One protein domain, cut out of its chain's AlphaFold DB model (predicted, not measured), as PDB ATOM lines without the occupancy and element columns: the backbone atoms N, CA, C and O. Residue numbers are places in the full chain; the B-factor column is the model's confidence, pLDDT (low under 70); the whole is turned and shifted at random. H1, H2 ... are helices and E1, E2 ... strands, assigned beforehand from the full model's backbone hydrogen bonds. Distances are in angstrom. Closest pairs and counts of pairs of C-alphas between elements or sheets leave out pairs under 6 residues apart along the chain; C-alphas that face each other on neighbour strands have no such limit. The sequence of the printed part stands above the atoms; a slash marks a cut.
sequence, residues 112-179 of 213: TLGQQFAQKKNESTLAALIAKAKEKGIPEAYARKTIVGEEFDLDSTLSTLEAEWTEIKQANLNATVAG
ATOM      1  N   THR A 112     -41.179 -55.276 -54.568       90.88
ATOM      2  CA  THR A 112     -42.464 -54.596 -54.339       90.88
ATOM      3  C   THR A 112     -42.947 -54.786 -52.903       90.88
ATOM      4  O   THR A 112     -43.340 -53.823 -52.246       90.88
ATOM      5  N   LEU A 113     -42.879 -56.014 -52.377       90.69
ATOM      6  CA  LEU A 113     -43.243 -56.305 -50.988       90.69
ATOM      7  C   LEU A 113     -42.333 -55.575 -49.997       90.69
ATOM      8  O   LEU A 113     -42.825 -55.029 -49.011       90.69
ATOM      9  N   GLY A 114     -41.028 -55.514 -50.273       90.62
ATOM     10  CA  GLY A 114     -40.074 -54.752 -49.468       90.62
ATOM     11  C   GLY A 114     -40.427 -53.264 -49.405       90.62
ATOM     12  O   GLY A 114     -40.455 -52.684 -48.319       90.62
ATOM     13  N   GLN A 115     -40.782 -52.663 -50.544       90.31
ATOM     14  CA  GLN A 115     -41.224 -51.265 -50.611       90.31
ATOM     15  C   GLN A 115     -42.526 -51.028 -49.835       90.31
ATOM     16  O   GLN A 115     -42.598 -50.095 -49.036       90.31
ATOM     17  N   GLN A 116     -43.533 -51.892 -50.006       90.62
ATOM     18  CA  GLN A 116     -44.797 -51.785 -49.264       90.62
ATOM     19  C   GLN A 116     -44.592 -51.938 -47.754       90.62
ATOM     20  O   GLN A 116     -45.208 -51.222 -46.963       90.62
ATOM     21  N   PHE A 117     -43.709 -52.848 -47.338       88.81
ATOM     22  CA  PHE A 117     -43.381 -53.038 -45.931       88.81
ATOM     23  C   PHE A 117     -42.699 -51.801 -45.336       88.81
ATOM     24  O   PHE A 117     -43.090 -51.347 -44.259       88.81
ATOM     25  N   ALA A 118     -41.731 -51.217 -46.051       87.00
ATOM     26  CA  ALA A 118     -41.067 -49.984 -45.634       87.00
ATOM     27  C   ALA A 118     -42.058 -48.812 -45.525       87.00
ATOM     28  O   ALA A 118     -42.076 -48.115 -44.510       87.00
ATOM     29  N   GLN A 119     -42.941 -48.645 -46.513       88.12
ATOM     30  CA  GLN A 119     -43.981 -47.617 -46.480       88.12
ATOM     31  C   GLN A 119     -44.906 -47.794 -45.269       88.12
ATOM     32  O   GLN A 119     -45.107 -46.852 -44.503       88.12
ATOM     33  N   LYS A 120     -45.417 -49.008 -45.044       90.06
ATOM     34  CA  LYS A 120     -46.314 -49.299 -43.919       90.06
ATOM     35  C   LYS A 120     -45.636 -49.077 -42.566       90.06
ATOM     36  O   LYS A 120     -46.270 -48.588 -41.630       90.06
ATOM     37  N   LYS A 121     -44.345 -49.409 -42.454       90.00
ATOM     38  CA  LYS A 121     -43.545 -49.113 -41.258       90.00
ATOM     39  C   LYS A 121     -43.468 -47.603 -41.022       90.00
ATOM     40  O   LYS A 121     -43.726 -47.161 -39.905       90.00
ATOM     41  N   ASN A 122     -43.189 -46.818 -42.061       90.19
ATOM     42  CA  ASN A 122     -43.115 -45.360 -41.954       90.19
ATOM     43  C   ASN A 122     -44.462 -44.737 -41.566       90.19
ATOM     44  O   ASN A 122     -44.506 -43.888 -40.678       90.19
ATOM     45  N   GLU A 123     -45.562 -45.199 -42.163       89.94
ATOM     46  CA  GLU A 123     -46.923 -44.768 -41.814       89.94
ATOM     47  C   GLU A 123     -47.263 -45.082 -40.349       89.94
ATOM     48  O   GLU A 123     -47.774 -44.221 -39.633       89.94
ATOM     49  N   SER A 124     -46.927 -46.285 -39.872       91.56
ATOM     50  CA  SER A 124     -47.139 -46.680 -38.475       91.56
ATOM     51  C   SER A 124     -46.330 -45.820 -37.502       91.56
ATOM     52  O   SER A 124     -46.842 -45.412 -36.459       91.56
ATOM     53  N   THR A 125     -45.069 -45.541 -37.828       92.00
ATOM     54  CA  THR A 125     -44.193 -44.695 -37.012       92.00
ATOM     55  C   THR A 125     -44.689 -43.250 -36.977       92.00
ATOM     56  O   THR A 125     -44.739 -42.642 -35.906       92.00
ATOM     57  N   LEU A 126     -45.126 -42.710 -38.118       92.94
ATOM     58  CA  LEU A 126     -45.714 -41.373 -38.196       92.94
ATOM     59  C   LEU A 126     -47.013 -41.284 -37.382       92.94
ATOM     60  O   LEU A 126     -47.217 -40.312 -36.658       92.94
ATOM     61  N   ALA A 127     -47.869 -42.308 -37.441       93.00
ATOM     62  CA  ALA A 127     -49.085 -42.371 -36.632       93.00
ATOM     63  C   ALA A 127     -48.776 -42.375 -35.123       93.00
ATOM     64  O   ALA A 127     -49.430 -41.662 -34.358       93.00
ATOM     65  N   ALA A 128     -47.750 -43.119 -34.695       93.06
ATOM     66  CA  ALA A 128     -47.293 -43.121 -33.305       93.06
ATOM     67  C   ALA A 128     -46.749 -41.749 -32.868       93.06
ATOM     68  O   ALA A 128     -47.075 -41.279 -31.775       93.06
ATOM     69  N   LEU A 129     -45.976 -41.077 -33.731       94.50
ATOM     70  CA  LEU A 129     -45.501 -39.712 -33.490       94.50
ATOM     71  C   LEU A 129     -46.665 -38.735 -33.334       94.50
ATOM     72  O   LEU A 129     -46.688 -37.968 -32.377       94.50
ATOM     73  N   ILE A 130     -47.643 -38.782 -34.239       94.06
ATOM     74  CA  ILE A 130     -48.833 -37.925 -34.194       94.06
ATOM     75  C   ILE A 130     -49.602 -38.118 -32.885       94.06
ATOM     76  O   ILE A 130     -49.996 -37.132 -32.259       94.06
ATOM     77  N   ALA A 131     -49.799 -39.367 -32.457       95.44
ATOM     78  CA  ALA A 131     -50.493 -39.674 -31.210       95.44
ATOM     79  C   ALA A 131     -49.758 -39.078 -29.997       95.44
ATOM     80  O   ALA A 131     -50.360 -38.315 -29.239       95.44
ATOM     81  N   LYS A 132     -48.447 -39.329 -29.868       94.81
ATOM     82  CA  LYS A 132     -47.631 -38.768 -28.777       94.81
ATOM     83  C   LYS A 132     -47.559 -37.235 -28.826       94.81
ATOM     84  O   LYS A 132     -47.692 -36.572 -27.802       94.81
ATOM     85  N   ALA A 133     -47.395 -36.643 -30.008       93.38
ATOM     86  CA  ALA A 133     -47.360 -35.192 -30.186       93.38
ATOM     87  C   ALA A 133     -48.683 -34.538 -29.751       93.38
ATOM     88  O   ALA A 133     -48.683 -33.503 -29.078       93.38
ATOM     89  N   LYS A 134     -49.818 -35.178 -30.061       94.50
ATOM     90  CA  LYS A 134     -51.143 -34.731 -29.622       94.50
ATOM     91  C   LYS A 134     -51.290 -34.769 -28.098       94.50
ATOM     92  O   LYS A 134     -51.824 -33.813 -27.538       94.50
ATOM     93  N   GLU A 135     -50.795 -35.811 -27.425       93.12
ATOM     94  CA  GLU A 135     -50.770 -35.883 -25.950       93.12
ATOM     95  C   GLU A 135     -49.985 -34.718 -25.327       93.12
ATOM     96  O   GLU A 135     -50.336 -34.222 -24.258       93.12
ATOM     97  N   LYS A 136     -48.968 -34.220 -26.035       90.56
ATOM     98  CA  LYS A 136     -48.137 -33.072 -25.640       90.56
ATOM     99  C   LYS A 136     -48.714 -31.718 -26.068       90.56
ATOM    100  O   LYS A 136     -48.084 -30.674 -25.886       90.56
ATOM    101  N   GLY A 137     -49.922 -31.710 -26.631       91.00
ATOM    102  CA  GLY A 137     -50.612 -30.501 -27.079       91.00
ATOM    103  C   GLY A 137     -50.000 -29.865 -28.328       91.00
ATOM    104  O   GLY A 137     -50.191 -28.665 -28.550       91.00
ATOM    105  N   ILE A 138     -49.250 -30.630 -29.123       93.62
ATOM    106  CA  ILE A 138     -48.722 -30.210 -30.424       93.62
ATOM    107  C   ILE A 138     -49.794 -30.494 -31.491       93.62
ATOM    108  O   ILE A 138     -50.320 -31.610 -31.548       93.62
ATOM    109  N   PRO A 139     -50.146 -29.523 -32.353       90.50
ATOM    110  CA  PRO A 139     -51.120 -29.738 -33.414       90.50
ATOM    111  C   PRO A 139     -50.693 -30.839 -34.384       90.50
ATOM    112  O   PRO A 139     -49.566 -30.865 -34.874       90.50
ATOM    113  N   GLU A 140     -51.640 -31.693 -34.763       89.88
ATOM    114  CA  GLU A 140     -51.400 -32.807 -35.685       89.88
ATOM    115  C   GLU A 140     -50.836 -32.352 -37.043       89.88
ATOM    116  O   GLU A 140     -49.968 -33.002 -37.618       89.88
ATOM    117  N   ALA A 141     -51.287 -31.201 -37.552       89.19
ATOM    118  CA  ALA A 141     -50.774 -30.628 -38.796       89.19
ATOM    119  C   ALA A 141     -49.271 -30.297 -38.741       89.19
ATOM    120  O   ALA A 141     -48.639 -30.212 -39.794       89.19
ATOM    121  N   TYR A 142     -48.720 -30.112 -37.540       89.06
ATOM    122  CA  TYR A 142     -47.299 -29.878 -37.319       89.06
ATOM    123  C   TYR A 142     -46.527 -31.205 -37.351       89.06
ATOM    124  O   TYR A 142     -45.619 -31.360 -38.161       89.06
ATOM    125  N   ALA A 143     -46.976 -32.206 -36.584       90.75
ATOM    126  CA  ALA A 143     -46.353 -33.534 -36.546       90.75
ATOM    127  C   ALA A 143     -46.443 -34.302 -37.884       90.75
ATOM    128  O   ALA A 143     -45.542 -35.059 -38.228       90.75
ATOM    129  N   ARG A 144     -47.494 -34.083 -38.691       92.19
ATOM    130  CA  ARG A 144     -47.657 -34.726 -40.015       92.19
ATOM    131  C   ARG A 144     -46.581 -34.357 -41.039       92.19
ATOM    132  O   ARG A 144     -46.449 -35.054 -42.038       92.19
ATOM    133  N   LYS A 145     -45.851 -33.258 -40.831       89.31
ATOM    134  CA  LYS A 145     -44.785 -32.816 -41.746       89.31
ATOM    135  C   LYS A 145     -43.451 -33.512 -41.486       89.31
ATOM    136  O   LYS A 145     -42.505 -33.302 -42.242       89.31
ATOM    137  N   THR A 146     -43.365 -34.316 -40.431       89.38
ATOM    138  CA  THR A 146     -42.153 -35.044 -40.083       89.38
ATOM    139  C   THR A 146     -41.861 -36.141 -41.104       89.38
ATOM    140  O   THR A 146     -42.724 -36.948 -41.443       89.38
ATOM    141  N   ILE A 147     -40.613 -36.186 -41.567       88.38
ATOM    142  CA  ILE A 147     -40.120 -37.218 -42.477       88.38
ATOM    143  C   ILE A 147     -39.638 -38.405 -41.639       88.38
ATOM    144  O   ILE A 147     -38.745 -38.257 -40.808       88.38
ATOM    145  N   VAL A 148     -40.215 -39.586 -41.869       89.00
ATOM    146  CA  VAL A 148     -39.775 -40.836 -41.236       89.00
ATOM    147  C   VAL A 148     -38.774 -41.537 -42.157       89.00
ATOM    148  O   VAL A 148     -39.144 -41.994 -43.239       89.00
ATOM    149  N   GLY A 149     -37.508 -41.588 -41.735       84.44
ATOM    150  CA  GLY A 149     -36.411 -42.294 -42.412       84.44
ATOM    151  C   GLY A 149     -35.912 -43.520 -41.636       84.44
ATOM    152  O   GLY A 149     -36.474 -43.879 -40.603       84.44
ATOM    153  N   GLU A 150     -34.843 -44.164 -42.115       77.69
ATOM    154  CA  GLU A 150     -34.276 -45.371 -41.479       77.69
ATOM    155  C   GLU A 150     -33.705 -45.110 -40.077       77.69
ATOM    156  O   GLU A 150     -33.877 -45.940 -39.186       77.69
ATOM    157  N   GLU A 151     -33.097 -43.943 -39.864       83.50
ATOM    158  CA  GLU A 151     -32.532 -43.500 -38.579       83.50
ATOM    159  C   GLU A 151     -33.548 -42.736 -37.713       83.50
ATOM    160  O   GLU A 151     -33.180 -42.003 -36.797       83.50
ATOM    161  N   PHE A 152     -34.844 -42.849 -38.022       90.69
ATOM    162  CA  PHE A 152     -35.873 -42.115 -37.301       90.69
ATOM    163  C   PHE A 152     -35.959 -42.559 -35.836       90.69
ATOM    164  O   PHE A 152     -36.298 -43.706 -35.537       90.69
ATOM    165  N   ASP A 153     -35.742 -41.607 -34.931       92.31
ATOM    166  CA  ASP A 153     -35.950 -41.773 -33.499       92.31
ATOM    167  C   ASP A 153     -37.205 -41.009 -33.060       92.31
ATOM    168  O   ASP A 153     -37.305 -39.785 -33.193       92.31
ATOM    169  N   LEU A 154     -38.178 -41.760 -32.543       91.44
ATOM    170  CA  LEU A 154     -39.476 -41.237 -32.136       91.44
ATOM    171  C   LEU A 154     -39.367 -40.238 -30.981       91.44
ATOM    172  O   LEU A 154     -40.042 -39.210 -31.004       91.44
ATOM    173  N   ASP A 155     -38.556 -40.543 -29.971       92.50
ATOM    174  CA  ASP A 155     -38.512 -39.767 -28.734       92.50
ATOM    175  C   ASP A 155     -37.662 -38.503 -28.914       92.50
ATOM    176  O   ASP A 155     -38.058 -37.424 -28.463       92.50
ATOM    177  N   SER A 156     -36.556 -38.602 -29.655       93.31
ATOM    178  CA  SER A 156     -35.746 -37.455 -30.075       93.31
ATOM    179  C   SER A 156     -36.570 -36.483 -30.921       93.31
ATOM    180  O   SER A 156     -36.659 -35.297 -30.603       93.31
ATOM    181  N   THR A 157     -37.268 -36.995 -31.941       92.69
ATOM    182  CA  THR A 157     -38.096 -36.155 -32.818       92.69
ATOM    183  C   THR A 157     -39.248 -35.504 -32.057       92.69
ATOM    184  O   THR A 157     -39.545 -34.328 -32.271       92.69
ATOM    185  N   LEU A 158     -39.890 -36.236 -31.142       94.38
ATOM    186  CA  LEU A 158     -40.937 -35.681 -30.290       94.38
ATOM    187  C   LEU A 158     -40.400 -34.553 -29.399       94.38
ATOM    188  O   LEU A 158     -41.030 -33.504 -29.316       94.38
ATOM    189  N   SER A 159     -39.228 -34.738 -28.786       93.94
ATOM    190  CA  SER A 159     -38.567 -33.712 -27.969       93.94
ATOM    191  C   SER A 159     -38.279 -32.437 -28.773       93.94
ATOM    192  O   SER A 159     -38.578 -31.329 -28.320       93.94
ATOM    193  N   THR A 160     -37.783 -32.578 -30.006       92.69
ATOM    194  CA  THR A 160     -37.581 -31.441 -30.917       92.69
ATOM    195  C   THR A 160     -38.896 -30.735 -31.244       92.69
ATOM    196  O   THR A 160     -38.978 -29.515 -31.108       92.69
ATOM    197  N   LEU A 161     -39.947 -31.480 -31.601       93.25
ATOM    198  CA  LEU A 161     -41.264 -30.900 -31.889       93.25
ATOM    199  C   LEU A 161     -41.857 -30.177 -30.668       93.25
ATOM    200  O   LEU A 161     -42.486 -29.131 -30.821       93.25
ATOM    201  N   GLU A 162     -41.663 -30.708 -29.457       93.12
ATOM    202  CA  GLU A 162     -42.086 -30.062 -28.210       93.12
ATOM    203  C   GLU A 162     -41.371 -28.723 -27.991       93.12
ATOM    204  O   GLU A 162     -42.016 -27.724 -27.642       93.12
ATOM    205  N   ALA A 163     -40.056 -28.688 -28.219       91.69
ATOM    206  CA  ALA A 163     -39.249 -27.480 -28.090       91.69
ATOM    207  C   ALA A 163     -39.675 -26.409 -29.107       91.69
ATOM    208  O   ALA A 163     -40.000 -25.286 -28.715       91.69
ATOM    209  N   GLU A 164     -39.773 -26.774 -30.388       89.62
ATOM    210  CA  GLU A 164     -40.207 -25.867 -31.460       89.62
ATOM    211  C   GLU A 164     -41.624 -25.338 -31.223       89.62
ATOM    212  O   GLU A 164     -41.890 -24.142 -31.349       89.62
ATOM    213  N   TRP A 165     -42.556 -26.210 -30.825       92.00
ATOM    214  CA  TRP A 165     -43.928 -25.792 -30.544       92.00
ATOM    215  C   TRP A 165     -44.005 -24.829 -29.357       92.00
ATOM    216  O   TRP A 165     -44.820 -23.899 -29.347       92.00
ATOM    217  N   THR A 166     -43.158 -25.024 -28.350       89.19
ATOM    218  CA  THR A 166     -43.047 -24.110 -27.209       89.19
ATOM    219  C   THR A 166     -42.498 -22.753 -27.640       89.19
ATOM    220  O   THR A 166     -43.049 -21.725 -27.242       89.19
ATOM    221  N   GLU A 167     -41.486 -22.736 -28.507       86.94
ATOM    222  CA  GLU A 167     -40.942 -21.503 -29.076       86.94
ATOM    223  C   GLU A 167     -41.991 -20.746 -29.904       86.94
ATOM    224  O   GLU A 167     -42.182 -19.549 -29.697       86.94
ATOM    225  N   ILE A 168     -42.747 -21.440 -30.760       86.12
ATOM    226  CA  ILE A 168     -43.838 -20.845 -31.550       86.12
ATOM    227  C   ILE A 168     -44.917 -20.252 -30.636       86.12
ATOM    228  O   ILE A 168     -45.374 -19.125 -30.859       86.12
ATOM    229  N   LYS A 169     -45.324 -20.975 -29.585       84.81
ATOM    230  CA  LYS A 169     -46.281 -20.459 -28.593       84.81
ATOM    231  C   LYS A 169     -45.756 -19.187 -27.933       84.81
ATOM    232  O   LYS A 169     -46.484 -18.198 -27.863       84.81
ATOM    233  N   GLN A 170     -44.492 -19.178 -27.514       79.12
ATOM    234  CA  GLN A 170     -43.886 -18.006 -26.888       79.12
ATOM    235  C   GLN A 170     -43.749 -16.827 -27.862       79.12
ATOM    236  O   GLN A 170     -44.015 -15.688 -27.484       79.12
ATOM    237  N   ALA A 171     -43.375 -17.081 -29.116       78.94
ATOM    238  CA  ALA A 171     -43.253 -16.056 -30.149       78.94
ATOM    239  C   ALA A 171     -44.600 -15.389 -30.470       78.94
ATOM    240  O   ALA A 171     -44.630 -14.177 -30.692       78.94
ATOM    241  N   ASN A 172     -45.694 -16.159 -30.448       77.56
ATOM    242  CA  ASN A 172     -47.057 -15.652 -30.618       77.56
ATOM    243  C   ASN A 172     -47.552 -14.865 -29.397       77.56
ATOM    244  O   ASN A 172     -48.200 -13.840 -29.567       77.56
ATOM    245  N   LEU A 173     -47.232 -15.302 -28.174       74.25
ATOM    246  CA  LEU A 173     -47.550 -14.538 -26.957       74.25
ATOM    247  C   LEU A 173     -46.811 -13.197 -26.911       74.25
ATOM    248  O   LEU A 173     -47.360 -12.193 -26.470       74.25
ATOM    249  N   ASN A 174     -45.574 -13.186 -27.398       70.69
ATOM    250  CA  ASN A 174     -44.740 -11.995 -27.501       70.69
ATOM    251  C   ASN A 174     -45.054 -11.153 -28.747       70.69
ATOM    252  O   ASN A 174     -44.348 -10.182 -29.026       70.69
ATOM    253  N   ALA A 175     -46.052 -11.540 -29.543       70.88
ATOM    254  CA  ALA A 175     -46.397 -10.794 -30.732       70.88
ATOM    255  C   ALA A 175     -47.087  -9.481 -30.345       70.88
ATOM    256  O   ALA A 175     -48.019  -9.460 -29.541       70.88
ATOM    257  N   THR A 176     -46.634  -8.378 -30.931       64.00
ATOM    258  CA  THR A 176     -47.246  -7.056 -30.747       64.00
ATOM    259  C   THR A 176     -47.851  -6.600 -32.067       64.00
ATOM    260  O   THR A 176     -47.468  -7.077 -33.138       64.00
ATOM    261  N   VAL A 177     -48.819  -5.688 -32.011       57.22
ATOM    262  CA  VAL A 177     -49.336  -5.040 -33.218       57.22
ATOM    263  C   VAL A 177     -48.613  -3.711 -33.383       57.22
ATOM    264  O   VAL A 177     -48.760  -2.814 -32.555       57.22
ATOM    265  N   ALA A 178     -47.841  -3.583 -34.461       56.66
ATOM    266  CA  ALA A 178     -47.174  -2.346 -34.848       56.66
ATOM    267  C   ALA A 178     -47.625  -1.968 -36.261       56.66
ATOM    268  O   ALA A 178     -47.363  -2.701 -37.214       56.66
ATOM    269  N   GLY A 179     -48.326  -0.836 -36.392       50.69
ATOM    270  CA  GLY A 179     -48.768  -0.308 -37.688       50.69
ATOM    271  C   GLY A 179     -49.531  -1.334 -38.531       50.69
ATOM    272  O   GLY A 179     -49.074  -1.697 -39.609       50.69
TER     273      GLY A 179
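What this domain is: This is residues 112 to 179 of the 213 residues of an uncharacterized protein of Sphingobacterium yanglingense (UniProt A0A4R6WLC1). Two long helices, H1 and H3, run the same way and overlap only in part, residues 125 to 133 of H1 meeting residues 154 to 162 of H3 at a steep angle. Between them along the chain, the short helix H2 and the link of residues 144 to 153 fold back beside this meeting place, while residues 112 to 117 and 167 to 179 stick out at the two ends and make the length. The printed part has 68 residues, with three named helices and one named strand in the order H1, H2, H3, E1, and its class is mostly helix. It is loose, with a radius of gyration of the C-alphas of 15.5 A, and spans 57 by 24 by 18 A.

Where its parts are: H1, residues 112 to 135, begins with C-alpha 112 at (-42.464, -54.596, -54.339) and is 35.0 A long from first to last C-alpha. H2 is residues 140 to 143. H3, residues 154 to 173, is 28.4 A long and begins with C-alpha 154 at (-39.476, -41.237, -32.136). E1, residues 176 to 178, ends with C-alpha 178 at (-47.174, -2.346, -34.848).

How they stand to each other: H1 touches H2 with residues 129 to 134 alone; the closest C-alphas are those of Ile 130 and Ala 143, 5.6 A apart. H1 and H3 touch at a steep tilt of 45 degrees, the same way, closest at the C-alphas of Leu 129 and Leu 154, 6.4 A. H2 and H3 are close but not clearly touching. E1 pairs with no named strand and is apart from H1, H2 and H3. Every O i to N i+4 pair is within hydrogen-bond range in H1 and H3; H2 is too short for one.

The domain as a whole: The C-alphas farthest apart, of Leu 113 and Gly 179, are 57.8 A apart. The printed part has no cut and no long link. Residues 176 to 179 have pLDDT under 70.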